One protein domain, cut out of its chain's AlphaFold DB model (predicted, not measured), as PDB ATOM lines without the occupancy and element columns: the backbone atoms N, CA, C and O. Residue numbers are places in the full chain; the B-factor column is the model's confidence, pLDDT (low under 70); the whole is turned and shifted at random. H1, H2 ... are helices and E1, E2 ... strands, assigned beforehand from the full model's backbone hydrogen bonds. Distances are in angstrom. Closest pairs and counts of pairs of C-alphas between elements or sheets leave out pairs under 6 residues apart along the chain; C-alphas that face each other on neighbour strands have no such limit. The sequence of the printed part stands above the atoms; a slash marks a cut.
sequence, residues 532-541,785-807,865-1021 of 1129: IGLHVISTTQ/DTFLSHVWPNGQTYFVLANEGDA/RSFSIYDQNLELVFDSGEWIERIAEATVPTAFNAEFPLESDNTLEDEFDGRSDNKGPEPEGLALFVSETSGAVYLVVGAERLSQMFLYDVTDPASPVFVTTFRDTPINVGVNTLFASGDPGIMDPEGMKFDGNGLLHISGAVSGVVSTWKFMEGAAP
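AT A GLANCE: This is residues 532 to 541, 785 to 807 and 865 to 1021 of the 1129 residues of a protein of Porphyridium purpureum (UniProt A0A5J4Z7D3). Three four-stranded sheets are stacked, partly face to face: the strongly twisted sheet E6 E7 E8 E9 is in the middle, E1 E12 E11 E10 covers part of one face and E2 E3 E4 E5 part of the other, while H1 lies over E8. H2 and H3, with the long links beside them, lie at one end of the longest axis. The printed part has 190 residues, with three named helices and twelve named strands in the order E1 to E5, H1, H2, E6 to E9, H3, E10 to E12. Each sheet is antiparallel; the class is mixed, with under half of the residues in named elements. The whole is compact, with a radius of gyration of the C-alphas of 16.5 A, and only just elongated, spanning 53 by 35 by 29 A.

HOW THE PARTS SIT: Start at E1, residues 532 to 536, an edge strand beside E12, residues 1009 to 1017; N 535 and O 1010 are 2.8 A apart, within hydrogen-bond range. Also within range are N 1011 and O 1002 of E11, residues 999 to 1004, at 2.8 A, and N 1001 and O 993 of E10, residues 992 to 994, at 2.8 A. E10 E11 E12 form a meander, each strand the antiparallel neighbour of the one before. Next find two hairpins, E2, residues 787 to 791, with E3, residues 797 to 802, and E4, residues 867 to 871, with E5, residues 876 to 879; within range are N 788 and O 800, 2.9 A, N 870 and O 799, 2.9 A, and N 869 and O 878, 2.8 A. H1, residues 883 to 891, follows. A second meander is E6, residues 923 to 930, E7, residues 937 to 943, E8, residues 948 to 953, and E9, residues 961 to 966; N 927 and O 940, N 941 and O 950, and N 951 and O 964 are each 2.9 A apart. The stack of sheets, face to face in turn, shows at the closest C-alphas of E3 and E6, Ala 802 and Glu 924, 5.2 A, and of E6 and E10, Ala 927 and Met 992, 5.5 A. H1 is on the sheet E6 E7 E8 E9 at a height over the sheet of 9.4 A, only just across the strands, at 63 degrees to E8 on the local plane. H2, residues 908 to 911, and H3, residues 975 to 979, are close but not clearly touching; the closest C-alphas, Leu 908 and Phe 979, are 6.5 A apart. In H1 and H3 every O i to N i+4 pair is within range; H2 is too short for one.

IN THESE COORDINATES: Find C-alpha 532 at (128.958, 132.798, 97.569), where E1 begins. E6 runs 21.1 A from C-alpha 923 at (128.574, 109.368, 101.842), and E7 runs 20.0 A. E12, 25.9 A, ends at C-alpha 1017, (138.346, 129.881, 109.769).

THE WHOLE: The C-alphas farthest apart, of Gly 795 and Asp 905, are 53.4 A apart. Two cuts leave out residues 542 to 784, a gap of 21.3 A between C-alphas 541 and 785, and residues 808 to 864, a gap of 14.1 A between C-alphas 807 and 865. The links H1 to H2, H2 to E6 and H3 to E10 are long. The mean pLDDT of the printed part is 80.5; 36 residues are under 70, among them 901 to 909 and 968 to 987.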
ATOM      1  N   ILE A 532     128.635 131.542  98.236       84.19
ATOM      2  CA  ILE A 532     128.958 132.798  97.569       84.19
ATOM      3  C   ILE A 532     128.505 132.844  96.107       84.19
ATOM      4  O   ILE A 532     128.357 133.961  95.598       84.19
ATOM      5  N   GLY A 533     128.268 131.698  95.461       82.12
ATOM      6  CA  GLY A 533     127.880 131.594  94.052       82.12
ATOM      7  C   GLY A 533     127.052 130.349  93.730       82.12
ATOM      8  O   GLY A 533     126.987 129.411  94.524       82.12
ATOM      9  N   LEU A 534     126.402 130.379  92.563       83.69
ATOM     10  CA  LEU A 534     125.549 129.315  92.037       83.69
ATOM     11  C   LEU A 534     125.438 129.420  90.508       83.69
ATOM     12  O   LEU A 534     125.123 130.493  89.981       83.69
ATOM     13  N   HIS A 535     125.615 128.298  89.819       83.56
ATOM     14  CA  HIS A 535     125.386 128.129  88.388       83.56
ATOM     15  C   HIS A 535     124.343 127.025  88.179       83.56
ATOM     16  O   HIS A 535     124.636 125.856  88.374       83.56
ATOM     17  N   VAL A 536     123.121 127.402  87.804       82.06
ATOM     18  CA  VAL A 536     122.047 126.457  87.452       82.06
ATOM     19  C   VAL A 536     122.236 126.018  86.000       82.06
ATOM     20  O   VAL A 536     122.285 126.876  85.114       82.06
ATOM     21  N   ILE A 537     122.369 124.713  85.758       80.56
ATOM     22  CA  ILE A 537     122.720 124.153  84.445       80.56
ATOM     23  C   ILE A 537     121.493 123.513  83.796       80.56
ATOM     24  O   ILE A 537     121.146 123.887  82.672       80.56
ATOM     25  N   SER A 538     120.793 122.655  84.540       77.75
ATOM     26  CA  SER A 538     119.438 122.206  84.212       77.75
ATOM     27  C   SER A 538     118.423 122.709  85.244       77.75
ATOM     28  O   SER A 538     118.765 123.346  86.236       77.75
ATOM     29  N   THR A 539     117.144 122.474  84.965       73.75
ATOM     30  CA  THR A 539     116.055 122.527  85.960       73.75
ATOM     31  C   THR A 539     115.173 121.279  85.865       73.75
ATOM     32  O   THR A 539     114.015 121.300  86.285       73.75
ATOM     33  N   THR A 540     115.681 120.240  85.207       72.00
ATOM     34  CA  THR A 540     115.207 118.866  85.341       72.00
ATOM     35  C   THR A 540     115.927 118.319  86.569       72.00
ATOM     36  O   THR A 540     117.138 118.504  86.658       72.00
ATOM     37  N   GLN A 541     115.204 117.730  87.520       69.81
ATOM     38  CA  GLN A 541     115.855 116.939  88.566       69.81
ATOM     39  C   GLN A 541     116.277 115.593  87.979       69.81
ATOM     40  O   GLN A 541     115.606 115.131  87.054       69.81
ATOM     41  N   ASP A 785     132.908 105.522  96.186       86.06
ATOM     42  CA  ASP A 785     133.238 106.392  95.056       86.06
ATOM     43  C   ASP A 785     134.481 107.250  95.372       86.06
ATOM     44  O   ASP A 785     135.622 106.855  95.093       86.06
ATOM     45  N   THR A 786     134.309 108.440  95.965       91.69
ATOM     46  CA  THR A 786     135.338 109.464  95.810       91.69
ATOM     47  C   THR A 786     136.553 109.090  96.645       91.69
ATOM     48  O   THR A 786     136.547 109.083  97.880       91.69
ATOM     49  N   PHE A 787     137.655 108.840  95.939       94.50
ATOM     50  CA  PHE A 787     138.913 108.406  96.525       94.50
ATOM     51  C   PHE A 787     139.991 109.478  96.370       94.50
ATOM     52  O   PHE A 787     140.515 109.732  95.281       94.50
ATOM     53  N   LEU A 788     140.357 110.115  97.483       94.19
ATOM     54  CA  LEU A 788     141.346 111.192  97.512       94.19
ATOM     55  C   LEU A 788     142.693 110.712  98.050       94.19
ATOM     56  O   LEU A 788     142.759 110.052  99.078       94.19
ATOM     57  N   SER A 789     143.788 111.154  97.428       94.56
ATOM     58  CA  SER A 789     145.151 111.057  97.971       94.56
ATOM     59  C   SER A 789     145.663 112.436  98.383       94.56
ATOM     60  O   SER A 789     145.614 113.366  97.572       94.56
ATOM     61  N   HIS A 790     146.249 112.576  99.573       93.00
ATOM     62  CA  HIS A 790     146.915 113.822  99.968       93.00
ATOM     63  C   HIS A 790     148.163 113.569 100.828       93.00
ATOM     64  O   HIS A 790     148.282 112.535 101.485       93.00
ATOM     65  N   VAL A 791     149.121 114.502 100.807       92.94
ATOM     66  CA  VAL A 791     150.348 114.443 101.621       92.94
ATOM     67  C   VAL A 791     150.157 115.313 102.859       92.94
ATOM     68  O   VAL A 791     150.167 116.537 102.768       92.94
ATOM     69  N   TRP A 792     149.993 114.679 104.019       90.50
ATOM     70  CA  TRP A 792     149.731 115.373 105.280       90.50
ATOM     71  C   TRP A 792     150.919 116.251 105.719       90.50
ATOM     72  O   TRP A 792     152.062 116.000 105.323       90.50
ATOM     73  N   PRO A 793     150.709 117.221 106.636       88.31
ATOM     74  CA  PRO A 793     151.779 118.033 107.230       88.31
ATOM     75  C   PRO A 793     152.919 117.233 107.891       88.31
ATOM     76  O   PRO A 793     154.009 117.766 108.100       88.31
ATOM     77  N   ASN A 794     152.697 115.950 108.205       86.50
ATOM     78  CA  ASN A 794     153.718 115.028 108.711       86.50
ATOM     79  C   ASN A 794     154.652 114.450 107.617       86.50
ATOM     80  O   ASN A 794     155.637 113.788 107.947       86.50
ATOM     81  N   GLY A 795     154.371 114.709 106.335       91.31
ATOM     82  CA  GLY A 795     155.143 114.250 105.177       91.31
ATOM     83  C   GLY A 795     154.805 112.843 104.671       91.31
ATOM     84  O   GLY A 795     155.553 112.321 103.846       91.31
ATOM     85  N   GLN A 796     153.726 112.223 105.157       93.31
ATOM     86  CA  GLN A 796     153.218 110.930 104.682       93.31
ATOM     87  C   GLN A 796     152.001 111.134 103.772       93.31
ATOM     88  O   GLN A 796     151.215 112.060 103.982       93.31
ATOM     89  N   THR A 797     151.829 110.263 102.776       94.94
ATOM     90  CA  THR A 797     150.571 110.186 102.025       94.94
ATOM     91  C   THR A 797     149.555 109.374 102.818       94.94
ATOM     92  O   THR A 797     149.887 108.291 103.302       94.94
ATOM     93  N   TYR A 798     148.326 109.875 102.889       96.75
ATOM     94  CA  TYR A 798     147.152 109.097 103.269       96.75
ATOM     95  C   TYR A 798     146.123 109.173 102.142       96.75
ATOM     96  O   TYR A 798     146.143 110.105 101.325       96.75
ATOM     97  N   PHE A 799     145.234 108.188 102.116       97.50
ATOM     98  CA  PHE A 799     144.076 108.157 101.236       97.50
ATOM     99  C   PHE A 799     142.795 108.276 102.059       97.50
ATOM    100  O   PHE A 799     142.759 107.815 103.200       97.50
ATOM    101  N   VAL A 800     141.754 108.868 101.481       97.75
ATOM    102  CA  VAL A 800     140.414 108.956 102.073       97.75
ATOM    103  C   VAL A 800     139.406 108.397 101.076       97.75
ATOM    104  O   VAL A 800     139.521 108.675  99.883       97.75
ATOM    105  N   LEU A 801     138.463 107.606 101.580       96.38
ATOM    106  CA  LEU A 801     137.404 106.919 100.841       96.38
ATOM    107  C   LEU A 801     136.066 107.255 101.512       96.38
ATOM    108  O   LEU A 801     135.974 107.148 102.738       96.38
ATOM    109  N   ALA A 802     135.058 107.666 100.749       95.38
ATOM    110  CA  ALA A 802     133.693 107.816 101.248       95.38
ATOM    111  C   ALA A 802     132.960 106.492 101.023       95.38
ATOM    112  O   ALA A 802     132.919 106.027  99.894       95.38
ATOM    113  N   ASN A 803     132.480 105.828 102.077       95.31
ATOM    114  CA  ASN A 803     132.012 104.448 101.966       95.31
ATOM    115  C   ASN A 803     130.518 104.370 101.566       95.31
ATOM    116  O   ASN A 803     129.718 103.834 102.347       95.31
ATOM    117  N   GLU A 804     130.195 104.952 100.403       91.06
ATOM    118  CA  GLU A 804     128.879 105.108  99.750       91.06
ATOM    119  C   GLU A 804     128.090 103.788  99.738       91.06
ATOM    120  O   GLU A 804     127.385 103.504 100.714       91.06
ATOM    121  N   GLY A 805     128.283 102.931  98.730       91.00
ATOM    122  CA  GLY A 805     127.795 101.561  98.750       91.00
ATOM    123  C   GLY A 805     127.060 101.016  97.536       91.00
ATOM    124  O   GLY A 805     126.175 100.197  97.779       91.00
ATOM    125  N   ASP A 806     127.379 101.361  96.289       88.38
ATOM    126  CA  ASP A 806     126.648 100.750  95.169       88.38
ATOM    127  C   ASP A 806     126.872  99.225  94.994       88.38
ATOM    128  O   ASP A 806     127.688  98.576  95.664       88.38
ATOM    129  N   ALA A 807     126.051  98.594  94.153       89.31
ATOM    130  CA  ALA A 807     125.937  97.155  93.987       89.31
ATOM    131  C   ALA A 807     125.675  96.787  92.523       89.31
ATOM    132  O   ALA A 807     124.749  97.310  91.911       89.31
ATOM    133  N   ARG A 865     128.457 103.394 105.247       93.00
ATOM    134  CA  ARG A 865     127.779 104.605 105.763       93.00
ATOM    135  C   ARG A 865     128.695 105.557 106.542       93.00
ATOM    136  O   ARG A 865     128.250 106.375 107.344       93.00
ATOM    137  N   SER A 866     129.993 105.441 106.288       94.75
ATOM    138  CA  SER A 866     131.081 106.108 106.994       94.75
ATOM    139  C   SER A 866     132.118 106.633 105.996       94.75
ATOM    140  O   SER A 866     131.993 106.415 104.795       94.75
ATOM    141  N   PHE A 867     133.166 107.311 106.464       96.50
ATOM    142  CA  PHE A 867     134.373 107.531 105.659       96.50
ATOM    143  C   PHE A 867     135.570 106.798 106.272       96.50
ATOM    144  O   PHE A 867     135.684 106.672 107.495       96.50
ATOM    145  N   SER A 868     136.486 106.349 105.418       97.50
ATOM    146  CA  SER A 868     137.711 105.638 105.795       97.50
ATOM    147  C   SER A 868     138.951 106.478 105.512       97.50
ATOM    148  O   SER A 868     139.020 107.166 104.494       97.50
ATOM    149  N   ILE A 869     139.977 106.360 106.356       97.50
ATOM    150  CA  ILE A 869     141.325 106.883 106.095       97.50
ATOM    151  C   ILE A 869     142.317 105.716 106.078       97.50
ATOM    152  O   ILE A 869     142.353 104.909 107.009       97.50
ATOM    153  N   TYR A 870     143.156 105.654 105.044       97.88
ATOM    154  CA  TYR A 870     144.196 104.639 104.852       97.88
ATOM    155  C   TYR A 870     145.587 105.269 104.754       97.88
ATOM    156  O   TYR A 870     145.740 106.410 104.320       97.88
ATOM    157  N   ASP A 871     146.624 104.518 105.114       96.12
ATOM    158  CA  ASP A 871     148.015 104.944 104.959       96.12
ATOM    159  C   ASP A 871     148.555 104.709 103.529       96.12
ATOM    160  O   ASP A 871     147.902 104.132 102.660       96.12
ATOM    161  N   GLN A 872     149.802 105.119 103.284       93.81
ATOM    162  CA  GLN A 872     150.530 104.894 102.026       93.81
ATOM    163  C   GLN A 872     150.687 103.414 101.596       93.81
ATOM    164  O   GLN A 872     151.072 103.155 100.457       93.81
ATOM    165  N   ASN A 873     150.448 102.445 102.488       93.38
ATOM    166  CA  ASN A 873     150.446 101.009 102.192       93.38
ATOM    167  C   ASN A 873     149.027 100.468 101.933       93.38
ATOM    168  O   ASN A 873     148.899  99.286 101.599       93.38
ATOM    169  N   LEU A 874     147.992 101.308 102.044       95.69
ATOM    170  CA  LEU A 874     146.570 100.946 102.073       95.69
ATOM    171  C   LEU A 874     146.193 100.092 103.299       95.69
ATOM    172  O   LEU A 874     145.302  99.247 103.227       95.69
ATOM    173  N   GLU A 875     146.871 100.299 104.433       94.69
ATOM    174  CA  GLU A 875     146.423  99.797 105.738       94.69
ATOM    175  C   GLU A 875     145.453 100.814 106.371       94.69
ATOM    176  O   GLU A 875     145.675 102.024 106.294       94.69
ATOM    177  N   LEU A 876     144.350 100.337 106.963       95.00
ATOM    178  CA  LEU A 876     143.314 101.192 107.560       95.00
ATOM    179  C   LEU A 876     143.858 101.927 108.798       95.00
ATOM    180  O   LEU A 876     144.406 101.302 109.707       95.00
ATOM    181  N   VAL A 877     143.671 103.246 108.835       93.81
ATOM    182  CA  VAL A 877     144.105 104.145 109.919       93.81
ATOM    183  C   VAL A 877     142.919 104.588 110.774       93.81
ATOM    184  O   VAL A 877     143.029 104.605 111.999       93.81
ATOM    185  N   PHE A 878     141.792 104.916 110.139       93.12
ATOM    186  CA  PHE A 878     140.554 105.341 110.795       93.12
ATOM    187  C   PHE A 878     139.331 104.982 109.939       93.12
ATOM    188  O   PHE A 878     139.434 104.873 108.719       93.12
ATOM    189  N   ASP A 879     138.181 104.830 110.589       94.25
ATOM    190  CA  ASP A 879     136.858 104.661 109.988       94.25
ATOM    191  C   ASP A 879     135.852 105.386 110.891       94.25
ATOM    192  O   ASP A 879     135.918 105.223 112.112       94.25
ATOM    193  N   SER A 880     134.963 106.206 110.325       90.31
ATOM    194  CA  SER A 880     134.034 107.017 111.124       90.31
ATOM    195  C   SER A 880     132.849 106.243 111.703       90.31
ATOM    196  O   SER A 880     132.138 106.799 112.536       90.31
ATOM    197  N   GLY A 881     132.602 105.002 111.267       91.69
ATOM    198  CA  GLY A 881     131.449 104.208 111.701       91.69
ATOM    199  C   GLY A 881     130.131 104.990 111.658       91.69
ATOM    200  O   GLY A 881     129.869 105.724 110.705       91.69
ATOM    201  N   GLU A 882     129.336 104.897 112.726       88.88
ATOM    202  CA  GLU A 882     127.982 105.476 112.812       88.88
ATOM    203  C   GLU A 882     127.925 107.022 112.855       88.88
ATOM    204  O   GLU A 882     126.847 107.591 113.015       88.88
ATOM    205  N   TRP A 883     129.057 107.734 112.746       85.62
ATOM    206  CA  TRP A 883     129.112 109.196 112.926       85.62
ATOM    207  C   TRP A 883     128.187 109.974 111.984       85.62
ATOM    208  O   TRP A 883     127.573 110.941 112.427       85.62
ATOM    209  N   ILE A 884     128.083 109.582 110.711       90.69
ATOM    210  CA  ILE A 884     127.301 110.333 109.717       90.69
ATOM    211  C   ILE A 884     125.808 110.247 110.056       90.69
ATOM    212  O   ILE A 884     125.152 111.280 110.193       90.69
ATOM    213  N   GLU A 885     125.307 109.037 110.324       89.56
ATOM    214  CA  GLU A 885     123.931 108.822 110.783       89.56
ATOM    215  C   GLU A 885     123.664 109.504 112.137       89.56
ATOM    216  O   GLU A 885     122.656 110.189 112.281       89.56
ATOM    217  N   ARG A 886     124.587 109.441 113.110       82.38
ATOM    218  CA  ARG A 886     124.436 110.152 114.400       82.38
ATOM    219  C   ARG A 886     124.373 111.670 114.263       82.38
ATOM    220  O   ARG A 886     123.692 112.328 115.050       82.38
ATOM    221  N   ILE A 887     125.077 112.252 113.293       76.88
ATOM    222  CA  ILE A 887     124.993 113.693 113.027       76.88
ATOM    223  C   ILE A 887     123.687 114.013 112.284       76.88
ATOM    224  O   ILE A 887     123.075 115.037 112.587       76.88
ATOM    225  N   ALA A 888     123.212 113.152 111.378       78.62
ATOM    226  CA  ALA A 888     121.903 113.302 110.737       78.62
ATOM    227  C   ALA A 888     120.749 113.221 111.762       78.62
ATOM    228  O   ALA A 888     119.944 114.148 111.834       78.62
ATOM    229  N   GLU A 889     120.744 112.204 112.635       79.75
ATOM    230  CA  GLU A 889     119.838 112.041 113.793       79.75
ATOM    231  C   GLU A 889     119.787 113.319 114.651       79.75
ATOM    232  O   GLU A 889     118.715 113.789 115.025       79.75
ATOM    233  N   ALA A 890     120.943 113.935 114.918       67.00
ATOM    234  CA  ALA A 890     121.043 115.127 115.757       67.00
ATOM    235  C   ALA A 890     120.748 116.468 115.048       67.00
ATOM    236  O   ALA A 890     120.641 117.489 115.731       67.00
ATOM    237  N   THR A 891     120.668 116.522 113.709       63.38
ATOM    238  CA  THR A 891     120.605 117.806 112.963       63.38
ATOM    239  C   THR A 891     119.498 117.911 111.917       63.38
ATOM    240  O   THR A 891     119.038 119.022 111.644       63.38
ATOM    241  N   VAL A 892     119.040 116.792 111.354       70.88
ATOM    242  CA  VAL A 892     117.955 116.705 110.363       70.88
ATOM    243  C   VAL A 892     117.040 115.480 110.594       70.88
ATOM    244  O   VAL A 892     116.661 114.836 109.619       70.88
ATOM    245  N   PRO A 893     116.626 115.138 111.838       70.88
ATOM    246  CA  PRO A 893     115.916 113.884 112.123       70.88
ATOM    247  C   PRO A 893     114.629 113.692 111.310       70.88
ATOM    248  O   PRO A 893     114.316 112.572 110.933       70.88
ATOM    249  N   THR A 894     113.911 114.768 110.969       70.56
ATOM    250  CA  THR A 894     112.697 114.693 110.138       70.56
ATOM    251  C   THR A 894     112.949 114.263 108.690       70.56
ATOM    252  O   THR A 894     111.993 113.967 107.989       70.56
ATOM    253  N   ALA A 895     114.209 114.217 108.246       72.38
ATOM    254  CA  ALA A 895     114.637 113.700 106.948       72.38
ATOM    255  C   ALA A 895     115.843 112.760 107.059       72.38
ATOM    256  O   ALA A 895     116.685 112.700 106.164       72.38
ATOM    257  N   PHE A 896     115.933 112.047 108.182       82.56
ATOM    258  CA  PHE A 896     116.926 111.006 108.375       82.56
ATOM    259  C   PHE A 896     116.777 109.917 107.305       82.56
ATOM    260  O   PHE A 896     115.664 109.449 107.059       82.56
ATOM    261  N   ASN A 897     117.898 109.565 106.663       87.81
ATOM    262  CA  ASN A 897     118.013 108.591 105.573       87.81
ATOM    263  C   ASN A 897     116.857 108.653 104.548       87.81
ATOM    264  O   ASN A 897     116.359 107.618 104.116       87.81
ATOM    265  N   ALA A 898     116.400 109.854 104.182       82.88
ATOM    266  CA  ALA A 898     115.255 110.023 103.289       82.88
ATOM    267  C   ALA A 898     115.644 109.986 101.800       82.88
ATOM    268  O   ALA A 898     116.703 110.490 101.420       82.88
ATOM    269  N   GLU A 899     114.774 109.412 100.967       79.44
ATOM    270  CA  GLU A 899     114.960 109.331  99.512       79.44
ATOM    271  C   GLU A 899     114.681 110.683  98.831       79.44
ATOM    272  O   GLU A 899     113.690 111.355  99.133       79.44
ATOM    273  N   PHE A 900     115.543 111.081  97.890       70.62
ATOM    274  CA  PHE A 900     115.385 112.320  97.120       70.62
ATOM    275  C   PHE A 900     115.912 112.177  95.680       70.62
ATOM    276  O   PHE A 900     116.983 111.602  95.480       70.62
ATOM    277  N   PRO A 901     115.221 112.765  94.679       66.44
ATOM    278  CA  PRO A 901     114.051 113.644  94.792       66.44
ATOM    279  C   PRO A 901     112.740 112.872  95.047       66.44
ATOM    280  O   PRO A 901     112.565 111.770  94.545       66.44
ATOM    281  N   LEU A 902     111.801 113.475  95.794       68.12
ATOM    282  CA  LEU A 902     110.514 112.842  96.140       68.12
ATOM    283  C   LEU A 902     109.743 112.385  94.883       68.12
ATOM    284  O   LEU A 902     109.561 113.180  93.951       68.12
ATOM    285  N   GLU A 903     109.202 111.159  94.883       67.56
ATOM    286  CA  GLU A 903     108.247 110.746  93.842       67.56
ATOM    287  C   GLU A 903     106.971 111.616  93.871       67.56
ATOM    288  O   GLU A 903     106.621 112.250  94.866       67.56
ATOM    289  N   SER A 904     106.250 111.668  92.744       57.94
ATOM    290  CA  SER A 904     105.264 112.725  92.442       57.94
ATOM    291  C   SER A 904     104.032 112.827  93.356       57.94
ATOM    292  O   SER A 904     103.235 113.763  93.210       57.94
ATOM    293  N   ASP A 905     103.851 111.857  94.246       68.31
ATOM    294  CA  ASP A 905     102.756 111.740  95.203       68.31
ATOM    295  C   ASP A 905     103.211 111.428  96.643       68.31
ATOM    296  O   ASP A 905     102.355 111.394  97.530       68.31
ATOM    297  N   ASN A 906     104.522 111.317  96.894       66.00
ATOM    298  CA  ASN A 906     105.094 111.079  98.223       66.00
ATOM    299  C   ASN A 906     105.437 112.402  98.933       66.00
ATOM    300  O   ASN A 906     105.726 113.429  98.309       66.00
ATOM    301  N   THR A 907     105.396 112.393 100.262       66.56
ATOM    302  CA  THR A 907     105.852 113.494 101.121       66.56
ATOM    303  C   THR A 907     107.115 113.095 101.881       66.56
ATOM    304  O   THR A 907     107.492 111.929 101.906       66.56
ATOM    305  N   LEU A 908     107.753 114.043 102.573       63.88
ATOM    306  CA  LEU A 908     108.861 113.699 103.467       63.88
ATOM    307  C   LEU A 908     108.444 112.736 104.603       63.88
ATOM    308  O   LEU A 908     109.272 111.975 105.079       63.88
ATOM    309  N   GLU A 909     107.177 112.739 105.028       67.00
ATOM    310  CA  GLU A 909     106.679 111.779 106.027       67.00
ATOM    311  C   GLU A 909     106.586 110.353 105.447       67.00
ATOM    312  O   GLU A 909     106.699 109.384 106.192       67.00
ATOM    313  N   ASP A 910     106.435 110.219 104.123       72.00
ATOM    314  CA  ASP A 910     106.424 108.931 103.419       72.00
ATOM    315  C   ASP A 910     107.844 108.423 103.082       72.00
ATOM    316  O   ASP A 910     108.042 107.209 103.018       72.00
ATOM    317  N   GLU A 911     108.810 109.333 102.878       78.38
ATOM    318  CA  GLU A 911     110.211 109.016 102.525       78.38
ATOM    319  C   GLU A 911     111.194 109.035 103.707       78.38
ATOM    320  O   GLU A 911     112.342 108.621 103.541       78.38
ATOM    321  N   PHE A 912     110.793 109.515 104.890       82.19
ATOM    322  CA  PHE A 912     111.582 109.380 106.121       82.19
ATOM    323  C   PHE A 912     112.025 107.920 106.292       82.19
ATOM    324  O   PHE A 912     111.212 107.008 106.143       82.19
ATOM    325  N   ASP A 913     113.310 107.708 106.601       84.25
ATOM    326  CA  ASP A 913     113.915 106.380 106.793       84.25
ATOM    327  C   ASP A 913     114.009 105.507 105.513       84.25
ATOM    328  O   ASP A 913     114.500 104.378 105.549       84.25
ATOM    329  N   GLY A 914     113.598 106.020 104.343       88.06
ATOM    330  CA  GLY A 914     113.475 105.267 103.084       88.06
ATOM    331  C   GLY A 914     114.768 104.649 102.523       88.06
ATOM    332  O   GLY A 914     114.713 103.654 101.799       88.06
ATOM    333  N   ARG A 915     115.946 105.176 102.880       91.38
ATOM    334  CA  ARG A 915     117.268 104.618 102.532       91.38
ATOM    335  C   ARG A 915     117.846 103.705 103.616       91.38
ATOM    336  O   ARG A 915     118.842 103.030 103.349       91.38
ATOM    337  N   SER A 916     117.253 103.625 104.810       93.56
ATOM    338  CA  SER A 916     117.791 102.828 105.924       93.56
ATOM    339  C   SER A 916     117.761 101.321 105.664       93.56
ATOM    340  O   SER A 916     118.669 100.625 106.120       93.56
ATOM    341  N   ASP A 917     116.827 100.800 104.854       94.00
ATOM    342  CA  ASP A 917     116.887  99.405 104.379       94.00
ATOM    343  C   ASP A 917     117.864  99.175 103.205       94.00
ATOM    344  O   ASP A 917     118.018  98.042 102.747       94.00
ATOM    345  N   ASN A 918     118.586 100.215 102.773       90.88
ATOM    346  CA  ASN A 918     119.489 100.226 101.617       90.88
ATOM    347  C   ASN A 918     120.881 100.771 102.033       90.88
ATOM    348  O   ASN A 918     121.508 100.217 102.944       90.88
ATOM    349  N   LYS A 919     121.376 101.849 101.407       90.81
ATOM    350  CA  LYS A 919     122.703 102.449 101.662       90.81
ATOM    351  C   LYS A 919     122.715 103.594 102.708       90.81
ATOM    352  O   LYS A 919     123.782 104.072 103.085       90.81
ATOM    353  N   GLY A 920     121.567 103.981 103.269       92.06
ATOM    354  CA  GLY A 920     121.468 104.951 104.372       92.06
ATOM    355  C   GLY A 920     121.780 106.401 103.965       92.06
ATOM    356  O   GLY A 920     121.052 106.946 103.142       92.06
ATOM    357  N   PRO A 921     122.808 107.059 104.540       87.75
ATOM    358  CA  PRO A 921     123.110 108.462 104.268       87.75
ATOM    359  C   PRO A 921     123.963 108.681 103.007       87.75
ATOM    360  O   PRO A 921     124.213 109.833 102.677       87.75
ATOM    361  N   GLU A 922     124.451 107.614 102.361       88.62
ATOM    362  CA  GLU A 922     125.214 107.635 101.094       88.62
ATOM    363  C   GLU A 922     126.339 108.695 101.050       88.62
ATOM    364  O   GLU A 922     126.234 109.722 100.375       88.62
ATOM    365  N   PRO A 923     127.424 108.479 101.829       91.25
ATOM    366  CA  PRO A 923     128.574 109.368 101.842       91.25
ATOM    367  C   PRO A 923     129.442 109.142 100.603       91.25
ATOM    368  O   PRO A 923     130.124 108.126 100.508       91.25
ATOM    369  N   GLU A 924     129.448 110.116  99.702       87.81
ATOM    370  CA  GLU A 924     129.943 109.988  98.327       87.81
ATOM    371  C   GLU A 924     131.039 111.031  98.050       87.81
ATOM    372  O   GLU A 924     132.231 110.759  98.219       87.81
ATOM    373  N   GLY A 925     130.665 112.274  97.736       89.94
ATOM    374  CA  GLY A 925     131.624 113.329  97.422       89.94
ATOM    375  C   GLY A 925     132.607 113.641  98.555       89.94
ATOM    376  O   GLY A 925     132.218 113.888  99.700       89.94
ATOM    377  N   LEU A 926     133.902 113.754  98.237       94.38
ATOM    378  CA  LEU A 926     134.928 114.238  99.174       94.38
ATOM    379  C   LEU A 926     135.646 115.496  98.686       94.38
ATOM    380  O   LEU A 926     136.020 115.622  97.520       94.38
ATOM    381  N   ALA A 927     136.008 116.372  99.627       94.19
ATOM    382  CA  ALA A 927     137.005 117.411  99.387       94.19
ATOM    383  C   ALA A 927     137.926 117.654 100.590       94.19
ATOM    384  O   ALA A 927     137.488 117.997 101.687       94.19
ATOM    385  N   LEU A 928     139.237 117.550 100.354       92.50
ATOM    386  CA  LEU A 928     140.293 117.889 101.312       92.50
ATOM    387  C   LEU A 928     140.886 119.272 101.022       92.50
ATOM    388  O   LEU A 928     141.142 119.619  99.864       92.50
ATOM    389  N   PHE A 929     141.224 120.018 102.075       87.94
ATOM    390  CA  PHE A 929     142.157 121.142 101.983       87.94
ATOM    391  C   PHE A 929     143.007 121.282 103.255       87.94
ATOM    392  O   PHE A 929     142.666 120.771 104.320       87.94
ATOM    393  N   VAL A 930     144.119 122.010 103.137       89.12
ATOM    394  CA  VAL A 930     144.959 122.413 104.272       89.12
ATOM    395  C   VAL A 930     144.800 123.915 104.472       89.12
ATOM    396  O   VAL A 930     144.948 124.679 103.516       89.12
ATOM    397  N   SER A 931     144.505 124.357 105.693       83.69
ATOM    398  CA  SER A 931     144.411 125.786 105.995       83.69
ATOM    399  C   SER A 931     145.790 126.448 105.963       83.69
ATOM    400  O   SER A 931     146.692 126.064 106.708       83.69
ATOM    401  N   GLU A 932     145.938 127.523 105.182       81.81
ATOM    402  CA  GLU A 932     147.117 128.401 105.253       81.81
ATOM    403  C   GLU A 932     147.220 129.166 106.591       81.81
ATOM    404  O   GLU A 932     148.277 129.718 106.902       81.81
ATOM    405  N   THR A 933     146.139 129.221 107.382       79.31
ATOM    406  CA  THR A 933     146.059 130.012 108.624       79.31
ATOM    407  C   THR A 933     146.471 129.198 109.850       79.31
ATOM    408  O   THR A 933     147.295 129.662 110.639       79.31
ATOM    409  N   SER A 934     145.918 127.992 110.012       80.62
ATOM    410  CA  SER A 934     146.189 127.100 111.150       80.62
ATOM    411  C   SER A 934     147.169 125.969 110.828       80.62
ATOM    412  O   SER A 934     147.817 125.446 111.735       80.62
ATOM    413  N   GLY A 935     147.308 125.593 109.552       84.44
ATOM    414  CA  GLY A 935     147.999 124.371 109.131       84.44
ATOM    415  C   GLY A 935     147.184 123.089 109.334       84.44
ATOM    416  O   GLY A 935     147.716 122.007 109.085       84.44
ATOM    417  N   ALA A 936     145.925 123.196 109.780       86.75
ATOM    418  CA  ALA A 936     145.028 122.058 109.938       86.75
ATOM    419  C   ALA A 936     144.617 121.472 108.578       86.75
ATOM    420  O   ALA A 936     144.466 122.206 107.596       86.75
ATOM    421  N   VAL A 937     144.432 120.152 108.531       91.25
ATOM    422  CA  VAL A 937     143.874 119.425 107.385       91.25
ATOM    423  C   VAL A 937     142.395 119.207 107.655       91.25
ATOM    424  O   VAL A 937     142.039 118.587 108.652       91.25
ATOM    425  N   TYR A 938     141.538 119.690 106.767       90.81
ATOM    426  CA  TYR A 938     140.093 119.557 106.891       90.81
ATOM    427  C   TYR A 938     139.541 118.697 105.750       90.81
ATOM    428  O   TYR A 938     139.926 118.865 104.589       90.81
ATOM    429  N   LEU A 939     138.619 117.800 106.098       94.00
ATOM    430  CA  LEU A 939     137.863 116.940 105.196       94.00
ATOM    431  C   LEU A 939     136.402 117.390 105.180       94.00
ATOM    432  O   LEU A 939     135.767 117.475 106.231       94.00
ATOM    433  N   VAL A 940     135.871 117.635 103.987       94.00
ATOM    434  CA  VAL A 940     134.433 117.721 103.728       94.00
ATOM    435  C   VAL A 940     133.990 116.386 103.137       94.00
ATOM    436  O   VAL A 940     134.585 115.935 102.158       94.00
ATOM    437  N   VAL A 941     132.966 115.783 103.736       94.56
ATOM    438  CA  VAL A 941     132.235 114.617 103.215       94.56
ATOM    439  C   VAL A 941     130.841 115.091 102.814       94.56
ATOM    440  O   VAL A 941     130.193 115.798 103.589       94.56
ATOM    441  N   GLY A 942     130.402 114.744 101.613       91.31
ATOM    442  CA  GLY A 942     129.052 114.965 101.114       91.31
ATOM    443  C   GLY A 942     128.181 113.732 101.333       91.31
ATOM    444  O   GLY A 942     128.664 112.615 101.198       91.31
ATOM    445  N   ALA A 943     126.918 113.952 101.686       87.38
ATOM    446  CA  ALA A 943     125.841 112.973 101.612       87.38
ATOM    447  C   ALA A 943     124.825 113.482 100.589       87.38
ATOM    448  O   ALA A 943     124.239 114.555 100.794       87.38
ATOM    449  N   GLU A 944     124.662 112.749  99.493       76.19
ATOM    450  CA  GLU A 944     123.936 113.196  98.301       76.19
ATOM    451  C   GLU A 944     122.414 113.237  98.558       76.19
ATOM    452  O   GLU A 944     121.846 114.337  98.611       76.19
ATOM    453  N   ARG A 945     121.787 112.105  98.918       76.06
ATOM    454  CA  ARG A 945     120.349 112.014  99.272       76.06
ATOM    455  C   ARG A 945     119.944 112.947 100.416       76.06
ATOM    456  O   ARG A 945     118.974 113.693 100.301       76.06
ATOM    457  N   LEU A 946     120.724 112.991 101.505       73.94
ATOM    458  CA  LEU A 946     120.480 113.909 102.639       73.94
ATOM    459  C   LEU A 946     120.674 115.393 102.276       73.94
ATOM    460  O   LEU A 946     120.278 116.288 103.034       73.94
ATOM    461  N   SER A 947     121.315 115.659 101.138       78.25
ATOM    462  CA  SER A 947     121.709 116.980 100.669       78.25
ATOM    463  C   SER A 947     122.492 117.778 101.725       78.25
ATOM    464  O   SER A 947     122.179 118.935 102.049       78.25
ATOM    465  N   GLN A 948     123.486 117.124 102.338       81.31
ATOM    466  CA  GLN A 948     124.167 117.575 103.556       81.31
ATOM    467  C   GLN A 948     125.690 117.404 103.455       81.31
ATOM    468  O   GLN A 948     126.191 116.398 102.968       81.31
ATOM    469  N   MET A 949     126.450 118.383 103.959       87.31
ATOM    470  CA  MET A 949     127.909 118.282 104.099       87.31
ATOM    471  C   MET A 949     128.325 118.133 105.561       87.31
ATOM    472  O   MET A 949     127.802 118.824 106.440       87.31
ATOM    473  N   PHE A 950     129.350 117.327 105.815       88.88
ATOM    474  CA  PHE A 950     129.956 117.105 107.127       88.88
ATOM    475  C   PHE A 950     131.424 117.540 107.084       88.88
ATOM    476  O   PHE A 950     132.174 117.108 106.212       88.88
ATOM    477  N   LEU A 951     131.837 118.415 108.006       88.75
ATOM    478  CA  LEU A 951     133.206 118.917 108.093       88.75
ATOM    479  C   LEU A 951     133.935 118.295 109.288       88.75
ATOM    480  O   LEU A 951     133.503 118.439 110.436       88.75
ATOM    481  N   TYR A 952     135.095 117.706 109.012       88.75
ATOM    482  CA  TYR A 952     135.995 117.117 109.996       88.75
ATOM    483  C   TYR A 952     137.380 117.774 109.924       88.75
ATOM    484  O   TYR A 952     137.897 118.037 108.840       88.75
ATOM    485  N   ASP A 953     138.004 118.009 111.074       87.25
ATOM    486  CA  ASP A 953     139.447 118.215 111.186       87.25
ATOM    487  C   ASP A 953     140.098 116.824 111.238       87.25
ATOM    488  O   ASP A 953     139.811 116.011 112.120       87.25
ATOM    489  N   VAL A 954     140.932 116.535 110.242       92.62
ATOM    490  CA  VAL A 954     141.652 115.268 110.043       92.62
ATOM    491  C   VAL A 954     143.167 115.471 110.162       92.62
ATOM    492  O   VAL A 954     143.953 114.685 109.633       92.62
ATOM    493  N   THR A 955     143.610 116.537 110.842       88.81
ATOM    494  CA  THR A 955     145.038 116.864 111.030       88.81
ATOM    495  C   THR A 955     145.808 115.726 111.703       88.81
ATOM    496  O   THR A 955     146.953 115.459 111.327       88.81
ATOM    497  N   ASP A 956     145.169 115.024 112.646       87.19
ATOM    498  CA  ASP A 956     145.558 113.668 113.037       87.19
ATOM    499  C   ASP A 956     144.648 112.654 112.310       87.19
ATOM    500  O   ASP A 956     143.488 112.491 112.694       87.19
ATOM    501  N   PRO A 957     145.141 111.954 111.269       88.44
ATOM    502  CA  PRO A 957     144.335 111.002 110.508       88.44
ATOM    503  C   PRO A 957     143.957 109.743 111.304       88.44
ATOM    504  O   PRO A 957     143.125 108.975 110.834       88.44
ATOM    505  N   ALA A 958     144.543 109.515 112.488       84.50
ATOM    506  CA  ALA A 958     144.166 108.429 113.399       84.50
ATOM    507  C   ALA A 958     143.182 108.872 114.500       84.50
ATOM    508  O   ALA A 958     142.712 108.036 115.271       84.50
ATOM    509  N   SER A 959     142.874 110.170 114.593       80.06
ATOM    510  CA  SER A 959     141.884 110.717 115.525       80.06
ATOM    511  C   SER A 959     141.172 111.962 114.959       80.06
ATOM    512  O   SER A 959     141.326 113.050 115.527       80.06
ATOM    513  N   PRO A 960     140.375 111.836 113.876       83.88
ATOM    514  CA  PRO A 960     139.518 112.914 113.391       83.88
ATOM    515  C   PRO A 960     138.589 113.526 114.448       83.88
ATOM    516  O   PRO A 960     138.239 112.922 115.463       83.88
ATOM    517  N   VAL A 961     138.181 114.760 114.172       79.06
ATOM    518  CA  VAL A 961     137.425 115.650 115.059       79.06
ATOM    519  C   VAL A 961     136.302 116.272 114.231       79.06
ATOM    520  O   VAL A 961     136.571 116.882 113.199       79.06
ATOM    521  N   PHE A 962     135.042 116.130 114.641       80.06
ATOM    522  CA  PHE A 962     133.932 116.785 113.941       80.06
ATOM    523  C   PHE A 962     133.913 118.280 114.262       80.06
ATOM    524  O   PHE A 962     134.091 118.694 115.410       80.06
ATOM    525  N   VAL A 963     133.693 119.098 113.236       77.81
ATOM    526  CA  VAL A 963     133.702 120.560 113.352       77.81
ATOM    527  C   VAL A 963     132.276 121.098 113.311       77.81
ATOM    528  O   VAL A 963     131.857 121.794 114.230       77.81
ATOM    529  N   THR A 964     131.537 120.789 112.241       74.38
ATOM    530  CA  THR A 964     130.134 121.183 112.025       74.38
ATOM    531  C   THR A 964     129.586 120.506 110.763       74.38
ATOM    532  O   THR A 964     130.338 119.970 109.949       74.38
ATOM    533  N   THR A 965     128.273 120.579 110.558       80.88
ATOM    534  CA  THR A 965     127.611 120.257 109.286       80.88
ATOM    535  C   THR A 965     127.122 121.535 108.586       80.88
ATOM    536  O   THR A 965     127.035 122.594 109.217       80.88
ATOM    537  N   PHE A 966     126.844 121.455 107.281       77.50
ATOM    538  CA  PHE A 966     126.316 122.543 106.454       77.50
ATOM    539  C   PHE A 966     125.248 122.036 105.477       77.50
ATOM    540  O   PHE A 966     125.374 120.944 104.924       77.50
ATOM    541  N   ARG A 967     124.236 122.870 105.210       74.50
ATOM    542  CA  ARG A 967     123.176 122.625 104.221       74.50
ATOM    543  C   ARG A 967     122.692 123.941 103.602       74.50
ATOM    544  O   ARG A 967     122.757 124.986 104.249       74.50
ATOM    545  N   ASP A 968     122.226 123.910 102.354       65.19
ATOM    546  CA  ASP A 968     121.880 125.117 101.591       65.19
ATOM    547  C   ASP A 968     120.431 125.568 101.804       65.19
ATOM    548  O   ASP A 968     119.567 125.423 100.940       65.19
ATOM    549  N   THR A 969     120.157 126.131 102.980       52.75
ATOM    550  CA  THR A 969     118.830 126.656 103.310       52.75
ATOM    551  C   THR A 969     118.713 128.154 102.989       52.75
ATOM    552  O   THR A 969     119.615 128.950 103.286       52.75
ATOM    553  N   PRO A 970     117.587 128.619 102.411       39.47
ATOM    554  CA  PRO A 970     117.260 130.036 102.396       39.47
ATOM    555  C   PRO A 970     117.137 130.553 103.834       39.47
ATOM    556  O   PRO A 970     116.327 130.065 104.619       39.47
ATOM    557  N   ILE A 971     117.939 131.563 104.180       32.84
ATOM    558  CA  ILE A 971     118.005 132.120 105.539       32.84
ATOM    559  C   ILE A 971     116.591 132.510 106.017       32.84
ATOM    560  O   ILE A 971     115.932 133.343 105.384       32.84
ATOM    561  N   ASN A 972     116.182 131.972 107.174       32.81
ATOM    562  CA  ASN A 972     114.842 132.046 107.790       32.81
ATOM    563  C   ASN A 972     113.753 131.113 107.204       32.81
ATOM    564  O   ASN A 972     112.567 131.403 107.369       32.81
ATOM    565  N   VAL A 973     114.113 129.998 106.562       41.12
ATOM    566  CA  VAL A 973     113.185 128.887 106.270       41.12
ATOM    567  C   VAL A 973     113.551 127.692 107.154       41.12
ATOM    568  O   VAL A 973     114.693 127.241 107.138       41.12
ATOM    569  N   GLY A 974     112.598 127.205 107.955       42.81
ATOM    570  CA  GLY A 974     112.794 126.009 108.784       42.81
ATOM    571  C   GLY A 974     112.871 124.742 107.931       42.81
ATOM    572  O   GLY A 974     112.252 124.685 106.869       42.81
ATOM    573  N   VAL A 975     113.594 123.721 108.401       43.94
ATOM    574  CA  VAL A 975     113.883 122.477 107.655       43.94
ATOM    575  C   VAL A 975     112.607 121.847 107.075       43.94
ATOM    576  O   VAL A 975     112.501 121.678 105.862       43.94
ATOM    577  N   ASN A 976     111.579 121.649 107.906       47.34
ATOM    578  CA  ASN A 976     110.287 121.093 107.484       47.34
ATOM    579  C   ASN A 976     109.556 121.971 106.440       47.34
ATOM    580  O   ASN A 976     108.723 121.474 105.696       47.34
ATOM    581  N   THR A 977     109.856 123.276 106.351       47.91
ATOM    582  CA  THR A 977     109.261 124.197 105.358       47.91
ATOM    583  C   THR A 977     109.978 124.166 104.003       47.91
ATOM    584  O   THR A 977     109.327 124.432 102.995       47.91
ATOM    585  N   LEU A 978     111.273 123.820 103.946       50.06
ATOM    586  CA  LEU A 978     111.914 123.450 102.674       50.06
ATOM    587  C   LEU A 978     111.302 122.150 102.148       50.06
ATOM    588  O   LEU A 978     110.741 122.115 101.053       50.06
ATOM    589  N   PHE A 979     111.335 121.103 102.968       49.66
ATOM    590  CA  PHE A 979     110.912 119.776 102.539       49.66
ATOM    591  C   PHE A 979     109.416 119.678 102.204       49.66
ATOM    592  O   PHE A 979     109.065 119.073 101.195       49.66
ATOM    593  N   ALA A 980     108.530 120.375 102.928       46.19
ATOM    594  CA  ALA A 980     107.110 120.491 102.562       46.19
ATOM    595  C   ALA A 980     106.854 121.259 101.242       46.19
ATOM    596  O   ALA A 980     105.700 121.414 100.835       46.19
ATOM    597  N   SER A 981     107.900 121.756 100.571       50.56
ATOM    598  CA  SER A 981     107.833 122.308  99.213       50.56
ATOM    599  C   SER A 981     108.425 121.394  98.127       50.56
ATOM    600  O   SER A 981     108.376 121.764  96.956       50.56
ATOM    601  N   GLY A 982     108.928 120.206  98.493       51.78
ATOM    602  CA  GLY A 982     109.608 119.268  97.587       51.78
ATOM    603  C   GLY A 982     111.032 119.688  97.204       51.78
ATOM    604  O   GLY A 982     111.572 119.200  96.218       51.78
ATOM    605  N   ASP A 983     111.618 120.622  97.958       54.56
ATOM    606  CA  ASP A 983     112.951 121.182  97.730       54.56
ATOM    607  C   ASP A 983     113.961 120.511  98.691       54.56
ATOM    608  O   ASP A 983     113.959 120.838  99.886       54.56
ATOM    609  N   PRO A 984     114.816 119.572  98.225       52.84
ATOM    610  CA  PRO A 984     115.907 119.014  99.034       52.84
ATOM    611  C   PRO A 984     117.026 120.039  99.305       52.84
ATOM    612  O   PRO A 984     117.972 119.758 100.044       52.84
ATOM    613  N   GLY A 985     116.922 121.253  98.766       60.72
ATOM    614  CA  GLY A 985     118.039 122.156  98.570       60.72
ATOM    615  C   GLY A 985     118.686 121.914  97.207       60.72
ATOM    616  O   GLY A 985     118.179 121.187  96.358       60.72
ATOM    617  N   ILE A 986     119.828 122.564  96.997       60.12
ATOM    618  CA  ILE A 986     120.603 122.492  95.746       60.12
ATOM    619  C   ILE A 986     122.062 122.092  96.020       60.12
ATOM    620  O   ILE A 986     123.017 122.659  95.484       60.12
ATOM    621  N   MET A 987     122.212 121.187  96.984       66.94
ATOM    622  CA  MET A 987     123.474 120.573  97.370       66.94
ATOM    623  C   MET A 987     123.230 119.106  97.653       66.94
ATOM    624  O   MET A 987     123.087 118.708  98.798       66.94
ATOM    625  N   ASP A 988     123.222 118.372  96.570       76.75
ATOM    626  CA  ASP A 988     123.391 116.950  96.350       76.75
ATOM    627  C   ASP A 988     124.891 116.754  96.032       76.75
ATOM    628  O   ASP A 988     125.281 116.864  94.873       76.75
ATOM    629  N   PRO A 989     125.781 116.702  97.051       82.62
ATOM    630  CA  PRO A 989     127.224 116.908  96.880       82.62
ATOM    631  C   PRO A 989     127.969 115.691  96.316       82.62
ATOM    632  O   PRO A 989     128.714 115.033  97.042       82.62
ATOM    633  N   GLU A 990     127.830 115.495  95.011       82.56
ATOM    634  CA  GLU A 990     128.582 114.523  94.220       82.56
ATOM    635  C   GLU A 990     130.038 115.003  94.017       82.56
ATOM    636  O   GLU A 990     130.882 114.942  94.916       82.56
ATOM    637  N   GLY A 991     130.377 115.597  92.868       88.00
ATOM    638  CA  GLY A 991     131.717 116.134  92.644       88.00
ATOM    639  C   GLY A 991     132.045 117.330  93.552       88.00
ATOM    640  O   GLY A 991     131.378 118.366  93.519       88.00
ATOM    641  N   MET A 992     133.158 117.268  94.295       91.62
ATOM    642  CA  MET A 992     133.634 118.387  95.125       91.62
ATOM    643  C   MET A 992     135.104 118.781  94.886       91.62
ATOM    644  O   MET A 992     135.998 117.946  94.733       91.62
ATOM    645  N   LYS A 993     135.395 120.096  94.873       91.75
ATOM    646  CA  LYS A 993     136.756 120.614  94.627       91.75
ATOM    647  C   LYS A 993     137.093 121.941  95.302       91.75
ATOM    648  O   LYS A 993     136.410 122.941  95.101       91.75
ATOM    649  N   PHE A 994     138.243 121.999  95.979       90.31
ATOM    650  CA  PHE A 994     138.828 123.261  96.447       90.31
ATOM    651  C   PHE A 994     139.693 123.962  95.382       90.31
ATOM    652  O   PHE A 994     140.626 123.386  94.811       90.31
ATOM    653  N   ASP A 995     139.461 125.261  95.182       85.62
ATOM    654  CA  ASP A 995     140.244 126.107  94.269       85.62
ATOM    655  C   ASP A 995     141.660 126.429  94.786       85.62
ATOM    656  O   ASP A 995     142.560 126.747  94.005       85.62
ATOM    657  N   GLY A 996     141.899 126.285  96.091       77.50
ATOM    658  CA  GLY A 996     143.152 126.640  96.769       77.50
ATOM    659  C   GLY A 996     143.241 128.089  97.271       77.50
ATOM    660  O   GLY A 996     144.275 128.456  97.811       77.50
ATOM    661  N   ASN A 997     142.180 128.892  97.141       77.25
ATOM    662  CA  ASN A 997     141.999 130.185  97.819       77.25
ATOM    663  C   ASN A 997     140.970 130.091  98.971       77.25
ATOM    664  O   ASN A 997     140.522 131.115  99.488       77.25
ATOM    665  N   GLY A 998     140.570 128.872  99.354       80.31
ATOM    666  CA  GLY A 998     139.529 128.613 100.351       80.31
ATOM    667  C   GLY A 998     138.103 128.615  99.789       80.31
ATOM    668  O   GLY A 998     137.158 128.810 100.554       80.31
ATOM    669  N   LEU A 999     137.923 128.427  98.477       89.00
ATOM    670  CA  LEU A 999     136.609 128.214  97.872       89.00
ATOM    671  C   LEU A 999     136.406 126.733  97.552       89.00
ATOM    672  O   LEU A 999     137.243 126.120  96.890       89.00
ATOM    673  N   LEU A1000     135.286 126.188  98.016       91.19
ATOM    674  CA  LEU A1000     134.782 124.865  97.670       91.19
ATOM    675  C   LEU A1000     133.763 125.015  96.538       91.19
ATOM    676  O   LEU A1000     132.801 125.774  96.657       91.19
ATOM    677  N   HIS A1001     133.967 124.289  95.450       90.88
ATOM    678  CA  HIS A1001     132.997 124.116  94.378       90.88
ATOM    679  C   HIS A1001     132.371 122.732  94.514       90.88
ATOM    680  O   HIS A1001     133.080 121.777  94.831       90.88
ATOM    681  N   ILE A1002     131.063 122.653  94.296       89.56
ATOM    682  CA  ILE A1002     130.258 121.439  94.453       89.56
ATOM    683  C   ILE A1002     129.386 121.342  93.209       89.56
ATOM    684  O   ILE A1002     128.675 122.308  92.909       89.56
ATOM    685  N   SER A1003     129.472 120.241  92.479       88.81
ATOM    686  CA  SER A1003     128.487 119.837  91.478       88.81
ATOM    687  C   SER A1003     127.400 118.980  92.131       88.81
ATOM    688  O   SER A1003     127.640 118.391  93.182       88.81
ATOM    689  N   GLY A1004     126.208 118.979  91.540       85.94
ATOM    690  CA  GLY A1004     125.105 118.118  91.949       85.94
ATOM    691  C   GLY A1004     124.303 117.655  90.738       85.94
ATOM    692  O   GLY A1004     123.715 118.487  90.028       85.94
ATOM    693  N   ALA A1005     124.319 116.344  90.491       77.31
ATOM    694  CA  ALA A1005     123.704 115.711  89.330       77.31
ATOM    695  C   ALA A1005     122.168 115.711  89.403       77.31
ATOM    696  O   ALA A1005     121.498 115.957  88.390       77.31
ATOM    697  N   VAL A1006     121.610 115.526  90.604       76.62
ATOM    698  CA  VAL A1006     120.168 115.493  90.887       76.62
ATOM    699  C   VAL A1006     119.537 116.885  90.861       76.62
ATOM    700  O   VAL A1006     118.416 117.020  90.371       76.62
ATOM    701  N   SER A1007     120.202 117.940  91.335       76.00
ATOM    702  CA  SER A1007     119.688 119.320  91.248       76.00
ATOM    703  C   SER A1007     120.092 120.038  89.957       76.00
ATOM    704  O   SER A1007     119.493 121.061  89.599       76.00
ATOM    705  N   GLY A1008     121.092 119.515  89.242       81.50
ATOM    706  CA  GLY A1008     121.596 120.059  87.985       81.50
ATOM    707  C   GLY A1008     122.299 121.409  88.144       81.50
ATOM    708  O   GLY A1008     122.156 122.289  87.279       81.50
ATOM    709  N   VAL A1009     123.033 121.611  89.245       83.94
ATOM    710  CA  VAL A1009     123.735 122.871  89.551       83.94
ATOM    711  C   VAL A1009     125.223 122.682  89.852       83.94
ATOM    712  O   VAL A1009     125.692 121.611  90.210       83.94
ATOM    713  N   VAL A1010     125.969 123.786  89.782       87.56
ATOM    714  CA  VAL A1010     127.277 123.922  90.433       87.56
ATOM    715  C   VAL A1010     127.210 125.070  91.435       87.56
ATOM    716  O   VAL A1010     127.088 126.242  91.055       87.56
ATOM    717  N   SER A1011     127.285 124.756  92.725       85.88
ATOM    718  CA  SER A1011     127.337 125.745  93.804       85.88
ATOM    719  C   SER A1011     128.785 126.134  94.133       85.88
ATOM    720  O   SER A1011     129.757 125.516  93.690       85.88
ATOM    721  N   THR A1012     128.980 127.243  94.847       88.25
ATOM    722  CA  THR A1012     130.314 127.652  95.306       88.25
ATOM    723  C   THR A1012     130.254 128.289  96.681       88.25
ATOM    724  O   THR A1012     129.545 129.275  96.901       88.25
ATOM    725  N   TRP A1013     131.059 127.746  97.584       87.12
ATOM    726  CA  TRP A1013     131.103 128.043  99.004       87.12
ATOM    727  C   TRP A1013     132.451 128.632  99.382       87.12
ATOM    728  O   TRP A1013     133.495 128.221  98.882       87.12
ATOM    729  N   LYS A1014     132.440 129.615 100.276       86.81
ATOM    730  CA  LYS A1014     133.645 130.208 100.843       86.81
ATOM    731  C   LYS A1014     133.866 129.649 102.240       86.81
ATOM    732  O   LYS A1014     133.066 129.926 103.133       86.81
ATOM    733  N   PHE A1015     134.977 128.950 102.425       85.62
ATOM    734  CA  PHE A1015     135.456 128.512 103.726       85.62
ATOM    735  C   PHE A1015     136.045 129.689 104.522       85.62
ATOM    736  O   PHE A1015     136.742 130.547 103.970       85.62
ATOM    737  N   MET A1016     135.751 129.761 105.823       81.44
ATOM    738  CA  MET A1016     136.193 130.840 106.710       81.44
ATOM    739  C   MET A1016     136.522 130.312 108.114       81.44
ATOM    740  O   MET A1016     135.624 129.990 108.886       81.44
ATOM    741  N   GLU A1017     137.813 130.275 108.453       76.56
ATOM    742  CA  GLU A1017     138.346 129.881 109.769       76.56
ATOM    743  C   GLU A1017     138.638 131.107 110.645       76.56
ATOM    744  O   GLU A1017     139.083 132.147 110.155       76.56
ATOM    745  N   GLY A1018     138.365 131.003 111.949       62.50
ATOM    746  CA  GLY A1018     138.520 132.099 112.913       62.50
ATOM    747  C   GLY A1018     137.509 133.238 112.730       62.50
ATOM    748  O   GLY A1018     137.531 134.217 113.477       62.50
ATOM    749  N   ALA A1019     136.610 133.118 111.752       45.91
ATOM    750  CA  ALA A1019     135.478 134.003 111.573       45.91
ATOM    751  C   ALA A1019     134.329 133.527 112.467       45.91
ATOM    752  O   ALA A1019     133.661 132.540 112.160       45.91
ATOM    753  N   ALA A1020     134.059 134.273 113.542       37.88
ATOM    754  CA  ALA A1020     132.735 134.239 114.155       37.88
ATOM    755  C   ALA A1020     131.675 134.506 113.061       37.88
ATOM    756  O   ALA A1020     131.937 135.323 112.166       37.88
ATOM    757  N   PRO A1021     130.509 133.831 113.093       33.88
ATOM    758  CA  PRO A1021     129.500 133.946 112.043       33.88
ATOM    759  C   PRO A1021     129.145 135.415 111.802       33.88
ATOM    760  O   PRO A1021     128.966 136.183 112.747       33.88
TER     761      PRO A1021